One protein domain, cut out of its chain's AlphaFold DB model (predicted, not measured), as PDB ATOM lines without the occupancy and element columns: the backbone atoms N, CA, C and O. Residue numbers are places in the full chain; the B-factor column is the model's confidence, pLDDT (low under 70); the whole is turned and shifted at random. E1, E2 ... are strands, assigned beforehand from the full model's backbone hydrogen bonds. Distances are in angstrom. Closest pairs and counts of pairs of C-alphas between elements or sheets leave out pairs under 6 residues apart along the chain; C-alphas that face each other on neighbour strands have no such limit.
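This is residues 93 to 210 of the 680 residues of an uncharacterized protein of candidate division KSB1 bacterium (UniProt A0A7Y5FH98). Two strongly twisted sheets lie face to face as a narrow, slanted sandwich, with the long antiparallel strands E4 and E7 along one sheet and E3, E6 and E5 making the other. E1 and E2 lie one after the other along the side of E7 away from E4. The printed part has 118 residues and seven named strands, E1 to E7 in chain order, with no named helix; it is all strand by class, though 51 residues are in named elements. The second sheet runs E3 - E6 - E5, antiparallel. The whole is compact, with a radius of gyration of the C-alphas of 15.6 A, yet a rod in outline, 52 by 25 by 25 A.

E1, residues 99 to 102, begins at C-alpha 99 (38.362, 14.877, -19.084) and spans 10.0 A. E2 is residues 115 to 117, 6.7 A, and E3 residues 122 to 128, 20.2 A. E4, residues 144 to 156, spans 30.5 A and bends by 77 degrees at residue 147. E5 is residues 174 to 179, 16.4 A, and E6 residues 184 to 190, 20.2 A. E7, residues 199 to 209, spans 31.6 A and ends at C-alpha 209 (36.689, 9.727, -15.920).

E1 and E2 lie on one side of E7, E4 on the other side. N 100 and O 207 are 2.8 A apart, N 116 and O 201 2.9 A, N 150 and O 204 2.8 A. In the other sheet, E3 and E6 are antiparallel neighbours, with N 125 and O 187 within hydrogen-bond range at 2.8 A. E5 and E6 form a hairpin, with N 175 and O 188 2.8 A apart. Between the sheets, the closest C-alphas of E4 and E5 are Gly 148 and Phe 176, 6.2 A. E5 and E7 are apart.

The C-alphas farthest apart, His 138 and Ser 196, are 52.3 A apart. The links E1 to E2, E3 to E4 and E4 to E5 are long. The printed part has no cut, and no printed residue is under 70 in pLDDT.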
ATOM      1  N   GLY A  93      48.090   5.683 -14.577       80.56
ATOM      2  CA  GLY A  93      49.177   5.832 -13.609       80.56
ATOM      3  C   GLY A  93      48.889   6.955 -12.603       80.56
ATOM      4  O   GLY A  93      47.981   6.839 -11.790       80.56
ATOM      5  N   LYS A  94      49.670   8.046 -12.655       76.75
ATOM      6  CA  LYS A  94      49.458   9.264 -11.836       76.75
ATOM      7  C   LYS A  94      48.640  10.358 -12.545       76.75
ATOM      8  O   LYS A  94      48.352  11.382 -11.934       76.75
ATOM      9  N   SER A  95      48.328  10.182 -13.829       77.06
ATOM     10  CA  SER A  95      47.503  11.102 -14.615       77.06
ATOM     11  C   SER A  95      46.036  10.979 -14.217       77.06
ATOM     12  O   SER A  95      45.569   9.903 -13.852       77.06
ATOM     13  N   HIS A  96      45.282  12.063 -14.389       81.31
ATOM     14  CA  HIS A  96      43.830  11.967 -14.488       81.31
ATOM     15  C   HIS A  96      43.457  11.203 -15.771       81.31
ATOM     16  O   HIS A  96      44.217  11.236 -16.749       81.31
ATOM     17  N   GLY A  97      42.326  10.494 -15.766       89.06
ATOM     18  CA  GLY A  97      41.775   9.924 -16.995       89.06
ATOM     19  C   GLY A  97      41.101  10.977 -17.864       89.06
ATOM     20  O   GLY A  97      41.273  12.177 -17.638       89.06
ATOM     21  N   LEU A  98      40.386  10.527 -18.893       94.19
ATOM     22  CA  LEU A  98      39.763  11.393 -19.891       94.19
ATOM     23  C   LEU A  98      38.919  12.492 -19.222       94.19
ATOM     24  O   LEU A  98      37.946  12.164 -18.528       94.19
ATOM     25  N   PRO A  99      39.241  13.779 -19.450       95.81
ATOM     26  CA  PRO A  99      38.362  14.877 -19.084       95.81
ATOM     27  C   PRO A  99      37.090  14.837 -19.927       95.81
ATOM     28  O   PRO A  99      37.159  14.768 -21.156       95.81
ATOM     29  N   VAL A 100      35.941  14.905 -19.266       95.44
ATOM     30  CA  VAL A 100      34.613  14.892 -19.876       95.44
ATOM     31  C   VAL A 100      33.833  16.100 -19.377       95.44
ATOM     32  O   VAL A 100      33.895  16.457 -18.200       95.44
ATOM     33  N   VAL A 101      33.094  16.733 -20.278       95.69
ATOM     34  CA  VAL A 101      32.146  17.791 -19.944       95.69
ATOM     35  C   VAL A 101      30.738  17.222 -19.937       95.69
ATOM     36  O   VAL A 101      30.307  16.642 -20.930       95.69
ATOM     37  N   LEU A 102      30.026  17.414 -18.831       94.50
ATOM     38  CA  LEU A 102      28.645  16.991 -18.645       94.50
ATOM     39  C   LEU A 102      27.710  18.199 -18.726       94.50
ATOM     40  O   LEU A 102      27.885  19.179 -18.003       94.50
ATOM     41  N   TYR A 103      26.709  18.112 -19.590       92.69
ATOM     42  CA  TYR A 103      25.580  19.046 -19.701       92.69
ATOM     43  C   TYR A 103      24.225  18.312 -19.620       92.69
ATOM     44  O   TYR A 103      23.162  18.866 -19.908       92.69
ATOM     45  N   GLY A 104      24.297  17.044 -19.219       87.25
ATOM     46  CA  GLY A 104      23.218  16.145 -18.849       87.25
ATOM     47  C   GLY A 104      23.763  15.051 -17.928       87.25
ATOM     48  O   GLY A 104      24.967  14.998 -17.673       87.25
ATOM     49  N   ASP A 105      22.886  14.188 -17.428       80.69
ATOM     50  CA  ASP A 105      23.233  12.998 -16.646       80.69
ATOM     51  C   ASP A 105      22.705  11.730 -17.323       80.69
ATOM     52  O   ASP A 105      21.849  11.785 -18.207       80.69
ATOM     53  N   GLN A 106      23.224  10.579 -16.895       71.75
ATOM     54  CA  GLN A 106      22.841   9.274 -17.441       71.75
ATOM     55  C   GLN A 106      21.387   8.906 -17.147       71.75
ATOM     56  O   GLN A 106      20.760   8.221 -17.948       71.75
ATOM     57  N   VAL A 107      20.830   9.381 -16.029       74.56
ATOM     58  CA  VAL A 107      19.444   9.088 -15.631       74.56
ATOM     59  C   VAL A 107      18.454   9.717 -16.619       74.56
ATOM     60  O   VAL A 107      17.369   9.187 -16.844       74.56
ATOM     61  N   ARG A 108      18.831  10.843 -17.234       73.25
ATOM     62  CA  ARG A 108      18.009  11.610 -18.176       73.25
ATOM     63  C   ARG A 108      18.739  11.858 -19.501       73.25
ATOM     64  O   ARG A 108      18.581  12.932 -20.087       73.25
ATOM     65  N   ALA A 109      19.521  10.888 -19.980       71.06
ATOM     66  CA  ALA A 109      20.352  11.030 -21.183       71.06
ATOM     67  C   ALA A 109      19.536  11.392 -22.444       71.06
ATOM     68  O   ALA A 109      20.006  12.132 -23.303       71.06
ATOM     69  N   THR A 110      18.274  10.959 -22.527       72.00
ATOM     70  CA  THR A 110      17.364  11.279 -23.644       72.00
ATOM     71  C   THR A 110      16.767  12.692 -23.586       72.00
ATOM     72  O   THR A 110      16.195  13.160 -24.569       72.00
ATOM     73  N   HIS A 111      16.926  13.399 -22.463       81.12
ATOM     74  CA  HIS A 111      16.368  14.729 -22.212       81.12
ATOM     75  C   HIS A 111      17.484  15.760 -22.017       81.12
ATOM     76  O   HIS A 111      17.555  16.401 -20.974       81.12
ATOM     77  N   VAL A 112      18.380  15.899 -22.995       84.12
ATOM     78  CA  VAL A 112      19.517  16.836 -22.948       84.12
ATOM     79  C   VAL A 112      19.322  18.027 -23.899       84.12
ATOM     80  O   VAL A 112      18.726  17.855 -24.965       84.12
ATOM     81  N   PRO A 113      19.863  19.219 -23.582       88.62
ATOM     82  CA  PRO A 113      20.602  19.570 -22.363       88.62
ATOM     83  C   PRO A 113      19.708  19.736 -21.120       88.62
ATOM     84  O   PRO A 113      18.501  19.939 -21.229       88.62
ATOM     85  N   HIS A 114      20.302  19.671 -19.924       90.12
ATOM     86  CA  HIS A 114      19.589  19.942 -18.668       90.12
ATOM     87  C   HIS A 114      19.602  21.432 -18.338       90.12
ATOM     88  O   HIS A 114      20.656  22.068 -18.345       90.12
ATOM     89  N   PHE A 115      18.436  21.967 -17.977       93.25
ATOM     90  CA  PHE A 115      18.268  23.364 -17.582       93.25
ATOM     91  C   PHE A 115      17.733  23.494 -16.157       93.25
ATOM     92  O   PHE A 115      17.021  22.619 -15.661       93.25
ATOM     93  N   ALA A 116      18.038  24.621 -15.515       95.00
ATOM     94  CA  ALA A 116      17.407  25.041 -14.269       95.00
ATOM     95  C   ALA A 116      16.712  26.395 -14.452       95.00
ATOM     96  O   ALA A 116      17.358  27.330 -14.925       95.00
ATOM     97  N   PRO A 117      15.438  26.549 -14.060       96.50
ATOM     98  CA  PRO A 117      14.773  27.844 -14.120       96.50
ATOM     99  C   PRO A 117      15.426  28.846 -13.159       96.50
ATOM    100  O   PRO A 117      15.945  28.475 -12.102       96.50
ATOM    101  N   VAL A 118      15.362  30.127 -13.520       97.44
ATOM    102  CA  VAL A 118      15.717  31.242 -12.640       97.44
ATOM    103  C   VAL A 118      14.457  31.686 -11.900       97.44
ATOM    104  O   VAL A 118      13.517  32.183 -12.515       97.44
ATOM    105  N   ILE A 119      14.438  31.510 -10.581       96.69
ATOM    106  CA  ILE A 119      13.318  31.868  -9.698       96.69
ATOM    107  C   ILE A 119      13.860  32.800  -8.617       96.69
ATOM    108  O   ILE A 119      14.866  32.486  -7.984       96.69
ATOM    109  N   ASP A 120      13.234  33.965  -8.433       95.69
ATOM    110  CA  ASP A 120      13.674  34.996  -7.479       95.69
ATOM    111  C   ASP A 120      15.173  35.336  -7.605       95.69
ATOM    112  O   ASP A 120      15.915  35.420  -6.623       95.69
ATOM    113  N   ASN A 121      15.634  35.502  -8.851       96.94
ATOM    114  CA  ASN A 121      17.033  35.733  -9.235       96.94
ATOM    115  C   ASN A 121      18.018  34.624  -8.820       96.94
ATOM    116  O   ASN A 121      19.228  34.854  -8.801       96.94
ATOM    117  N   ARG A 122      17.533  33.429  -8.476       97.50
ATOM    118  CA  ARG A 122      18.345  32.272  -8.083       97.50
ATOM    119  C   ARG A 122      18.151  31.124  -9.056       97.50
ATOM    120  O   ARG A 122      17.066  30.930  -9.593       97.50
ATOM    121  N   PHE A 123      19.196  30.332  -9.237       98.06
ATOM    122  CA  PHE A 123      19.132  29.091 -10.002       98.06
ATOM    123  C   PHE A 123      19.883  27.979  -9.272       98.06
ATOM    124  O   PHE A 123      20.802  28.235  -8.486       98.06
ATOM    125  N   ARG A 124      19.486  26.737  -9.554       97.69
ATOM    126  CA  ARG A 124      20.112  25.526  -9.024       97.69
ATOM    127  C   ARG A 124      19.952  24.391 -10.028       97.69
ATOM    128  O   ARG A 124      18.850  23.884 -10.210       97.69
ATOM    129  N   LEU A 125      21.048  23.996 -10.663       96.19
ATOM    130  CA  LEU A 125      21.103  22.900 -11.623       96.19
ATOM    131  C   LEU A 125      21.912  21.745 -11.043       96.19
ATOM    132  O   LEU A 125      23.094  21.906 -10.753       96.19
ATOM    133  N   ARG A 126      21.279  20.580 -10.912       94.44
ATOM    134  CA  ARG A 126      21.902  19.335 -10.450       94.44
ATOM    135  C   ARG A 126      22.103  18.371 -11.622       94.44
ATOM    136  O   ARG A 126      21.204  18.219 -12.446       94.44
ATOM    137  N   CYS A 127      23.256  17.710 -11.636       93.88
ATOM    138  CA  CYS A 127      23.616  16.628 -12.549       93.88
ATOM    139  C   CYS A 127      24.096  15.433 -11.713       93.88
ATOM    140  O   CYS A 127      25.052  15.549 -10.935       93.88
ATOM    141  N   ASP A 128      23.399  14.305 -11.829       92.12
ATOM    142  CA  ASP A 128      23.788  13.065 -11.160       92.12
ATOM    143  C   ASP A 128      24.982  12.424 -11.884       92.12
ATOM    144  O   ASP A 128      25.015  12.341 -13.110       92.12
ATOM    145  N   ILE A 129      25.975  11.957 -11.126       90.56
ATOM    146  CA  ILE A 129      27.201  11.348 -11.668       90.56
ATOM    147  C   ILE A 129      27.456   9.955 -11.069       90.56
ATOM    148  O   ILE A 129      28.522   9.709 -10.490       90.56
ATOM    149  N   PRO A 130      26.486   9.023 -11.156       84.62
ATOM    150  CA  PRO A 130      26.738   7.645 -10.768       84.62
ATOM    151  C   PRO A 130      27.831   7.033 -11.657       84.62
ATOM    152  O   PRO A 130      28.084   7.486 -12.774       84.62
ATOM    153  N   ALA A 131      28.486   5.986 -11.152       83.50
ATOM    154  CA  ALA A 131      29.363   5.182 -11.990       83.50
ATOM    155  C   ALA A 131      28.519   4.513 -13.086       83.50
ATOM    156  O   ALA A 131      27.459   3.960 -12.790       83.50
ATOM    157  N   ARG A 132      28.986   4.573 -14.335       80.25
ATOM    158  CA  ARG A 132      28.303   3.947 -15.471       80.25
ATOM    159  C   ARG A 132      28.685   2.486 -15.532       80.25
ATOM    160  O   ARG A 132      29.872   2.212 -15.651       80.25
ATOM    161  N   HIS A 133      27.731   1.566 -15.526       78.56
ATOM    162  CA  HIS A 133      28.046   0.176 -15.857       78.56
ATOM    163  C   HIS A 133      28.492   0.084 -17.320       78.56
ATOM    164  O   HIS A 133      27.886   0.693 -18.200       78.56
ATOM    165  N   SER A 134      29.598  -0.607 -17.581       78.44
ATOM    166  CA  SER A 134      30.062  -0.847 -18.942       78.44
ATOM    167  C   SER A 134      30.982  -2.057 -18.992       78.44
ATOM    168  O   SER A 134      31.973  -2.157 -18.267       78.44
ATOM    169  N   HIS A 135      30.675  -2.955 -19.920       77.75
ATOM    170  CA  HIS A 135      31.452  -4.160 -20.175       77.75
ATOM    171  C   HIS A 135      32.773  -3.895 -20.915       77.75
ATOM    172  O   HIS A 135      33.606  -4.794 -21.022       77.75
ATOM    173  N   MET A 136      32.990  -2.657 -21.374       78.94
ATOM    174  CA  MET A 136      34.198  -2.207 -22.076       78.94
ATOM    175  C   MET A 136      35.350  -1.862 -21.129       78.94
ATOM    176  O   MET A 136      36.415  -1.430 -21.567       78.94
ATOM    177  N   PHE A 137      35.153  -2.047 -19.820       82.50
ATOM    178  CA  PHE A 137      36.146  -1.768 -18.791       82.50
ATOM    179  C   PHE A 137      36.371  -2.993 -17.930       82.50
ATOM    180  O   PHE A 137      35.443  -3.693 -17.535       82.50
ATOM    181  N   HIS A 138      37.631  -3.190 -17.560       82.81
ATOM    182  CA  HIS A 138      38.013  -4.232 -16.618       82.81
ATOM    183  C   HIS A 138      37.324  -4.075 -15.252       82.81
ATOM    184  O   HIS A 138      36.935  -5.057 -14.632       82.81
ATOM    185  N   GLU A 139      37.120  -2.833 -14.810       79.38
ATOM    186  CA  GLU A 139      36.461  -2.514 -13.538       79.38
ATOM    187  C   GLU A 139      34.932  -2.580 -13.612       79.38
ATOM    188  O   GLU A 139      34.268  -2.232 -12.642       79.38
ATOM    189  N   VAL A 140      34.365  -2.978 -14.761       82.75
ATOM    190  CA  VAL A 140      32.914  -3.090 -15.004       82.75
ATOM    191  C   VAL A 140      32.160  -1.750 -14.931       82.75
ATOM    192  O   VAL A 140      30.973  -1.671 -15.255       82.75
ATOM    193  N   ALA A 141      32.840  -0.661 -14.569       84.69
ATOM    194  CA  ALA A 141      32.253   0.661 -14.517       84.69
ATOM    195  C   ALA A 141      33.204   1.786 -14.944       84.69
ATOM    196  O   ALA A 141      34.411   1.755 -14.700       84.69
ATOM    197  N   LEU A 142      32.611   2.825 -15.534       86.62
ATOM    198  CA  LEU A 142      33.240   4.115 -15.764       86.62
ATOM    199  C   LEU A 142      32.928   5.043 -14.586       86.62
ATOM    200  O   LEU A 142      31.776   5.417 -14.356       86.62
ATOM    201  N   GLU A 143      33.960   5.421 -13.842       89.44
ATOM    202  CA  GLU A 143      33.841   6.329 -12.702       89.44
ATOM    203  C   GLU A 143      34.059   7.776 -13.133       89.44
ATOM    204  O   GLU A 143      34.867   8.039 -14.024       89.44
ATOM    205  N   TYR A 144      33.401   8.716 -12.451       91.31
ATOM    206  CA  TYR A 144      33.576  10.152 -12.660       91.31
ATOM    207  C   TYR A 144      34.058  10.831 -11.378       91.31
ATOM    208  O   TYR A 144      33.390  10.803 -10.347       91.31
ATOM    209  N   ALA A 145      35.209  11.488 -11.461       92.88
ATOM    210  CA  ALA A 145      35.747  12.355 -10.425       92.88
ATOM    211  C   ALA A 145      35.425  13.821 -10.770       92.88
ATOM    212  O   ALA A 145      35.884  14.314 -11.805       92.88
ATOM    213  N   PRO A 146      34.658  14.545  -9.942       95.00
ATOM    214  CA  PRO A 146      34.340  15.943 -10.209       95.00
ATOM    215  C   PRO A 146      35.581  16.836 -10.206       95.00
ATOM    216  O   PRO A 146      36.416  16.738  -9.308       95.00
ATOM    217  N   ALA A 147      35.672  17.741 -11.181       95.06
ATOM    218  CA  ALA A 147      36.763  18.709 -11.297       95.06
ATOM    219  C   ALA A 147      36.288  20.168 -11.169       95.06
ATOM    220  O   ALA A 147      37.063  21.020 -10.738       95.06
ATOM    221  N   GLY A 148      35.028  20.470 -11.504       96.06
ATOM    222  CA  GLY A 148      34.434  21.794 -11.294       96.06
ATOM    223  C   GLY A 148      33.393  22.171 -12.347       96.06
ATOM    224  O   GLY A 148      32.765  21.309 -12.958       96.06
ATOM    225  N   ILE A 149      33.228  23.476 -12.577       96.56
ATOM    226  CA  ILE A 149      32.376  24.033 -13.640       96.56
ATOM    227  C   ILE A 149      33.271  24.570 -14.752       96.56
ATOM    228  O   ILE A 149      34.143  25.403 -14.507       96.56
ATOM    229  N   LEU A 150      33.040  24.107 -15.981       97.44
ATOM    230  CA  LEU A 150      33.712  24.627 -17.169       97.44
ATOM    231  C   LEU A 150      33.113  25.977 -17.591       97.44
ATOM    232  O   LEU A 150      33.855  26.934 -17.855       97.44
ATOM    233  N   ALA A 151      31.780  26.015 -17.686       97.56
ATOM    234  CA  ALA A 151      31.000  27.163 -18.130       97.56
ATOM    235  C   ALA A 151      29.544  27.088 -17.635       97.56
ATOM    236  O   ALA A 151      29.022  25.997 -17.403       97.56
ATOM    237  N   ALA A 152      28.884  28.237 -17.513       97.69
ATOM    238  CA  ALA A 152      27.451  28.342 -17.255       97.69
ATOM    239  C   ALA A 152      26.852  29.534 -18.011       97.69
ATOM    240  O   ALA A 152      27.444  30.614 -18.046       97.69
ATOM    241  N   TYR A 153      25.668  29.341 -18.588       97.00
ATOM    242  CA  TYR A 153      24.997  30.314 -19.444       97.00
ATOM    243  C   TYR A 153      23.546  30.501 -19.010       97.00
ATOM    244  O   TYR A 153      22.850  29.518 -18.759       97.00
ATOM    245  N   ALA A 154      23.089  31.749 -18.949       96.56
ATOM    246  CA  ALA A 154      21.683  32.093 -18.802       96.56
ATOM    247  C   ALA A 154      21.068  32.387 -20.178       96.56
ATOM    248  O   ALA A 154      21.695  33.055 -21.001       96.56
ATOM    249  N   LEU A 155      19.852  31.890 -20.402       95.56
ATOM    250  CA  LEU A 155      19.084  32.061 -21.637       95.56
ATOM    251  C   LEU A 155      17.566  32.103 -21.356       95.56
ATOM    252  O   LEU A 155      17.134  31.610 -20.309       95.56
ATOM    253  N   PRO A 156      16.738  32.648 -22.262       93.38
ATOM    254  CA  PRO A 156      15.282  32.597 -22.151       93.38
ATOM    255  C   PRO A 156      14.718  31.164 -22.176       93.38
ATOM    256  O   PRO A 156      15.294  30.244 -22.764       93.38
ATOM    257  N   VAL A 157      13.570  30.961 -21.526       89.31
ATOM    258  CA  VAL A 157      12.828  29.689 -21.516       89.31
ATOM    259  C   VAL A 157      12.012  29.522 -22.799       89.31
ATOM    260  O   VAL A 157      11.377  30.466 -23.260       89.31
ATOM    261  N   GLY A 158      11.953  28.291 -23.320       77.25
ATOM    262  CA  GLY A 158      10.996  27.883 -24.359       77.25
ATOM    263  C   GLY A 158      11.451  28.082 -25.808       77.25
ATOM    264  O   GLY A 158      10.720  27.706 -26.720       77.25
ATOM    265  N   GLU A 159      12.648  28.621 -26.041       71.50
ATOM    266  CA  GLU A 159      13.202  28.766 -27.388       71.50
ATOM    267  C   GLU A 159      13.978  27.501 -27.799       71.50
ATOM    268  O   GLU A 159      14.925  27.088 -27.132       71.50
ATOM    269  N   THR A 160      13.577  26.869 -28.907       71.88
ATOM    270  CA  THR A 160      14.305  25.736 -29.514       71.88
ATOM    271  C   THR A 160      15.538  26.185 -30.295       71.88
ATOM    272  O   THR A 160      16.482  25.417 -30.461       71.88
ATOM    273  N   VAL A 161      15.533  27.435 -30.760       83.38
ATOM    274  CA  VAL A 161      16.606  28.074 -31.520       83.38
ATOM    275  C   VAL A 161      16.913  29.406 -30.849       83.38
ATOM    276  O   VAL A 161      16.056  30.284 -30.816       83.38
ATOM    277  N   ILE A 162      18.127  29.556 -30.323       88.19
ATOM    278  CA  ILE A 162      18.500  30.692 -29.475       88.19
ATOM    279  C   ILE A 162      19.197  31.774 -30.302       88.19
ATOM    280  O   ILE A 162      20.103  31.489 -31.092       88.19
ATOM    281  N   ALA A 163      18.823  33.039 -30.107       89.44
ATOM    282  CA  ALA A 163      19.573  34.155 -30.675       89.44
ATOM    283  C   ALA A 163      20.834  34.457 -29.851       89.44
ATOM    284  O   ALA A 163      20.800  34.484 -28.625       89.44
ATOM    285  N   LEU A 164      21.952  34.766 -30.519       88.25
ATOM    286  CA  LEU A 164      23.243  34.995 -29.846       88.25
ATOM    287  C   LEU A 164      23.191  36.057 -28.739       88.25
ATOM    288  O   LEU A 164      23.855  35.919 -27.718       88.25
ATOM    289  N   ARG A 165      22.400  37.116 -28.943       88.75
ATOM    290  CA  ARG A 165      22.229  38.212 -27.975       88.75
ATOM    291  C   ARG A 165      21.542  37.784 -26.676       88.75
ATOM    292  O   ARG A 165      21.643  38.495 -25.687       88.75
ATOM    293  N   ASP A 166      20.833  36.659 -26.705       92.44
ATOM    294  CA  ASP A 166      20.038  36.142 -25.595       92.44
ATOM    295  C   ASP A 166      20.822  35.119 -24.750       92.44
ATOM    296  O   ASP A 166      20.280  34.543 -23.813       92.44
ATOM    297  N   ILE A 167      22.113  34.916 -25.042       93.94
ATOM    298  CA  ILE A 167      22.998  34.024 -24.288       93.94
ATOM    299  C   ILE A 167      23.958  34.855 -23.449       93.94
ATOM    300  O   ILE A 167      24.799  35.585 -23.975       93.94
ATOM    301  N   ILE A 168      23.862  34.711 -22.129       95.88
ATOM    302  CA  ILE A 168      24.688  35.453 -21.177       95.88
ATOM    303  C   ILE A 168      25.586  34.472 -20.428       95.88
ATOM    304  O   ILE A 168      25.098  33.608 -19.705       95.88
ATOM    305  N   ASP A 169      26.905  34.621 -20.568       96.75
ATOM    306  CA  ASP A 169      27.872  33.875 -19.757       96.75
ATOM    307  C   ASP A 169      27.792  34.339 -18.292       96.75
ATOM    308  O   ASP A 169      28.047  35.501 -17.960       96.75
ATOM    309  N   ILE A 170      27.417  33.415 -17.410       97.62
ATOM    310  CA  ILE A 170      27.296  33.630 -15.965       97.62
ATOM    311  C   ILE A 170      28.288  32.772 -15.176       97.62
ATOM    312  O   ILE A 170      28.152  32.623 -13.960       97.62
ATOM    313  N   THR A 171      29.310  32.220 -15.835       97.25
ATOM    314  CA  THR A 171      30.285  31.306 -15.225       97.25
ATOM    315  C   THR A 171      30.913  31.911 -13.969       97.25
ATOM    316  O   THR A 171      30.960  31.265 -12.929       97.25
ATOM    317  N   ALA A 172      31.313  33.186 -14.021       96.19
ATOM    318  CA  ALA A 172      31.921  33.888 -12.885       96.19
ATOM    319  C   ALA A 172      30.966  34.114 -11.692       96.19
ATOM    320  O   ALA A 172      31.425  34.403 -10.590       96.19
ATOM    321  N   LYS A 173      29.648  33.997 -11.904       95.62
ATOM    322  CA  LYS A 173      28.595  34.145 -10.879       95.62
ATOM    323  C   LYS A 173      28.067  32.799 -10.374       95.62
ATOM    324  O   LYS A 173      27.112  32.765  -9.601       95.62
ATOM    325  N   THR A 174      28.648  31.700 -10.848       97.94
ATOM    326  CA  THR A 174      28.171  30.348 -10.575       97.94
ATOM    327  C   THR A 174      29.091  29.658  -9.578       97.94
ATOM    328  O   THR A 174      30.309  29.628  -9.745       97.94
ATOM    329  N   HIS A 175      28.499  29.071  -8.546       98.06
ATOM    330  CA  HIS A 175      29.185  28.242  -7.568       98.06
ATOM    331  C   HIS A 175      29.061  26.766  -7.937       98.06
ATOM    332  O   HIS A 175      28.033  26.325  -8.452       98.06
ATOM    333  N   PHE A 176      30.114  26.009  -7.637       98.00
ATOM    334  CA  PHE A 176      30.161  24.562  -7.797       98.00
ATOM    335  C   PHE A 176      30.030  23.878  -6.440       98.00
ATOM    336  O   PHE A 176      30.731  24.234  -5.491       98.00
ATOM    337  N   PHE A 177      29.179  22.864  -6.369       97.69
ATOM    338  CA  PHE A 177      29.086  21.973  -5.223       97.69
ATOM    339  C   PHE A 177      29.131  20.516  -5.678       97.69
ATOM    340  O   PHE A 177      28.544  20.151  -6.695       97.69
ATOM    341  N   TYR A 178      29.822  19.682  -4.905       97.06
ATOM    342  CA  TYR A 178      29.848  18.237  -5.086       97.06
ATOM    343  C   TYR A 178      29.369  17.558  -3.807       97.06
ATOM    344  O   TYR A 178      29.983  17.704  -2.748       97.06
ATOM    345  N   ASN A 179      28.292  16.786  -3.918       96.00
ATOM    346  CA  ASN A 179      27.843  15.912  -2.848       96.00
ATOM    347  C   ASN A 179      28.421  14.512  -3.067       96.00
ATOM    348  O   ASN A 179      27.889  13.722  -3.846       96.00
ATOM    349  N   ALA A 180      29.508  14.200  -2.360       92.75
ATOM    350  CA  ALA A 180      30.178  12.907  -2.474       92.75
ATOM    351  C   ALA A 180      29.317  11.722  -2.014       92.75
ATOM    352  O   ALA A 180      29.429  10.635  -2.577       92.75
ATOM    353  N   ARG A 181      28.442  11.930  -1.019       93.06
ATOM    354  CA  ARG A 181      27.559  10.881  -0.488       93.06
ATOM    355  C   ARG A 181      26.513  10.475  -1.520       93.06
ATOM    356  O   ARG A 181      26.352   9.292  -1.795       93.06
ATOM    357  N   ASP A 182      25.842  11.468  -2.097       92.31
ATOM    358  CA  ASP A 182      24.698  11.258  -2.991       92.31
ATOM    359  C   ASP A 182      25.106  11.253  -4.481       92.31
ATOM    360  O   ASP A 182      24.253  11.133  -5.353       92.31
ATOM    361  N   ARG A 183      26.412  11.377  -4.768       92.12
ATOM    362  CA  ARG A 183      27.039  11.298  -6.100       92.12
ATOM    363  C   ARG A 183      26.412  12.227  -7.143       92.12
ATOM    364  O   ARG A 183      26.078  11.805  -8.247       92.12
ATOM    365  N   TYR A 184      26.314  13.512  -6.818       94.69
ATOM    366  CA  TYR A 184      25.882  14.534  -7.772       94.69
ATOM    367  C   TYR A 184      26.739  15.793  -7.692       94.69
ATOM    368  O   TYR A 184      27.302  16.125  -6.643       94.69
ATOM    369  N   VAL A 185      26.791  16.517  -8.806       96.44
ATOM    370  CA  VAL A 185      27.352  17.866  -8.894       96.44
ATOM    371  C   VAL A 185      26.248  18.889  -9.101       96.44
ATOM    372  O   VAL A 185      25.179  18.586  -9.632       96.44
ATOM    373  N   GLU A 186      26.499  20.111  -8.654       97.62
ATOM    374  CA  GLU A 186      25.521  21.182  -8.694       97.62
ATOM    375  C   GLU A 186      26.158  22.519  -9.064       97.62
ATOM    376  O   GLU A 186      27.217  22.888  -8.549       97.62
ATOM    377  N   ALA A 187      25.487  23.236  -9.963       98.06
ATOM    378  CA  ALA A 187      25.758  24.615 -10.322       98.06
ATOM    379  C   ALA A 187      24.633  25.483  -9.759       98.06
ATOM    380  O   ALA A 187      23.465  25.293 -10.099       98.06
ATOM    381  N   PHE A 188      24.967  26.436  -8.896       98.44
ATOM    382  CA  PHE A 188      23.978  27.312  -8.271       98.44
ATOM    383  C   PHE A 188      24.520  28.729  -8.130       98.44
ATOM    384  O   PHE A 188      25.732  28.951  -8.115       98.44
ATOM    385  N   GLY A 189      23.629  29.705  -8.021       97.81
ATOM    386  CA  GLY A 189      24.043  31.094  -7.885       97.81
ATOM    387  C   GLY A 189      22.909  32.079  -8.091       97.81
ATOM    388  O   GLY A 189      21.729  31.735  -7.982       97.81
ATOM    389  N   PHE A 190      23.304  33.315  -8.385       97.19
ATOM    390  CA  PHE A 190      22.397  34.428  -8.614       97.19
ATOM    391  C   PHE A 190      22.535  34.959 -10.039       97.19
ATOM    392  O   PHE A 190      23.640  35.214 -10.523       97.19
ATOM    393  N   PHE A 191      21.401  35.186 -10.691       97.38
ATOM    394  CA  PHE A 191      21.316  35.841 -11.987       97.38
ATOM    395  C   PHE A 191      20.109  36.770 -11.979       97.38
ATOM    396  O   PHE A 191      19.003  36.332 -11.691       97.38
ATOM    397  N   GLN A 192      20.338  38.047 -12.279       96.75
ATOM    398  CA  GLN A 192      19.275  39.026 -12.458       96.75
ATOM    399  C   GLN A 192      18.936  39.090 -13.951       96.75
ATOM    400  O   GLN A 192      19.793  39.539 -14.722       96.75
ATOM    401  N   PRO A 193      17.739  38.638 -14.368       95.00
ATOM    402  CA  PRO A 193      17.297  38.743 -15.750       95.00
ATOM    403  C   PRO A 193      17.366  40.182 -16.278       95.00
ATOM    404  O   PRO A 193      17.038  41.116 -15.542       95.00
ATOM    405  N   PRO A 194      17.775  40.387 -17.541       95.12
ATOM    406  CA  PRO A 194      17.807  41.712 -18.161       95.12
ATOM    407  C   PRO A 194      16.410  42.235 -18.537       95.12
ATOM    408  O   PRO A 194      16.261  43.420 -18.823       95.12
ATOM    409  N   ASP A 195      15.398  41.366 -18.561       94.00
ATOM    410  CA  ASP A 195      14.030  41.667 -18.974       94.00
ATOM    411  C   ASP A 195      13.004  40.824 -18.192       94.00
ATOM    412  O   ASP A 195      13.351  40.088 -17.267       94.00
ATOM    413  N   SER A 196      11.722  40.960 -18.540       92.44
ATOM    414  CA  SER A 196      10.604  40.271 -17.886       92.44
ATOM    415  C   SER A 196      10.336  38.851 -18.399       92.44
ATOM    416  O   SER A 196       9.383  38.222 -17.934       92.44
ATOM    417  N   ARG A 197      11.112  38.336 -19.365       93.81
ATOM    418  CA  ARG A 197      10.931  36.960 -19.852       93.81
ATOM    419  C   ARG A 197      11.299  35.969 -18.749       93.81
ATOM    420  O   ARG A 197      12.009  36.295 -17.802       93.81
ATOM    421  N   ALA A 198      10.830  34.731 -18.871       95.12
ATOM    422  CA  ALA A 198      11.333  33.648 -18.036       95.12
ATOM    423  C   ALA A 198      12.735  33.248 -18.518       95.12
ATOM    424  O   ALA A 198      12.942  33.058 -19.717       95.12
ATOM    425  N   TRP A 199      13.680  33.102 -17.587       96.81
ATOM    426  CA  TRP A 199      15.063  32.704 -17.866       96.81
ATOM    427  C   TRP A 199      15.391  31.364 -17.212       96.81
ATOM    428  O   TRP A 199      14.812  30.978 -16.195       96.81
ATOM    429  N   GLN A 200      16.349  30.660 -17.797       96.81
ATOM    430  CA  GLN A 200      16.898  29.400 -17.322       96.81
ATOM    431  C   GLN A 200      18.418  29.389 -17.474       96.81
ATOM    432  O   GLN A 200      18.995  30.191 -18.208       96.81
ATOM    433  N   VAL A 201      19.068  28.472 -16.766       96.88
ATOM    434  CA  VAL A 201      20.515  28.282 -16.763       96.88
ATOM    435  C   VAL A 201      20.870  26.903 -17.291       96.88
ATOM    436  O   VAL A 201      20.307  25.899 -16.855       96.88
ATOM    437  N   LEU A 202      21.853  26.876 -18.185       95.88
ATOM    438  CA  LEU A 202      22.579  25.697 -18.640       95.88
ATOM    439  C   LEU A 202      23.986  25.719 -18.035       95.88
ATOM    440  O   LEU A 202      24.682  26.727 -18.153       95.88
ATOM    441  N   ALA A 203      24.433  24.618 -17.434       97.00
ATOM    442  CA  ALA A 203      25.801  24.485 -16.933       97.00
ATOM    443  C   ALA A 203      26.526  23.293 -17.563       97.00
ATOM    444  O   ALA A 203      25.927  22.264 -17.866       97.00
ATOM    445  N   PHE A 204      27.837  23.455 -17.716       97.38
ATOM    446  CA  PHE A 204      28.772  22.462 -18.223       97.38
ATOM    447  C   PHE A 204      29.726  22.077 -17.090       97.38
ATOM    448  O   PHE A 204      30.627  22.843 -16.732       97.38
ATOM    449  N   PHE A 205      29.522  20.903 -16.500       97.31
ATOM    450  CA  PHE A 205      30.349  20.370 -15.420       97.31
ATOM    451  C   PHE A 205      31.574  19.663 -15.989       97.31
ATOM    452  O   PHE A 205      31.452  18.867 -16.913       97.31
ATOM    453  N   LEU A 206      32.754  19.923 -15.434       96.69
ATOM    454  CA  LEU A 206      33.974  19.207 -15.793       96.69
ATOM    455  C   LEU A 206      34.188  18.048 -14.819       96.69
ATOM    456  O   LEU A 206      34.224  18.249 -13.601       96.69
ATOM    457  N   VAL A 207      34.380  16.849 -15.360       95.56
ATOM    458  CA  VAL A 207      34.734  15.640 -14.611       95.56
ATOM    459  C   VAL A 207      35.935  14.950 -15.260       95.56
ATOM    460  O   VAL A 207      36.164  15.074 -16.460       95.56
ATOM    461  N   HIS A 208      36.708  14.206 -14.479       94.56
ATOM    462  CA  HIS A 208      37.709  13.271 -14.988       94.56
ATOM    463  C   HIS A 208      37.162  11.860 -14.861       94.56
ATOM    464  O   HIS A 208      36.754  11.459 -13.774       94.56
ATOM    465  N   SER A 209      37.155  11.109 -15.952       92.56
ATOM    466  CA  SER A 209      36.689   9.727 -15.920       92.56
ATOM    467  C   SER A 209      37.826   8.734 -15.656       92.56
ATOM    468  O   SER A 209      38.999   9.086 -15.798       92.56
ATOM    469  N   SER A 210      37.509   7.482 -15.316       91.44
ATOM    470  CA  SER A 210      38.486   6.377 -15.298       91.44
ATOM    471  C   SER A 210      38.851   5.855 -16.703       91.44
ATOM    472  O   SER A 210      39.557   4.853 -16.824       91.44
TER     473      SER A 210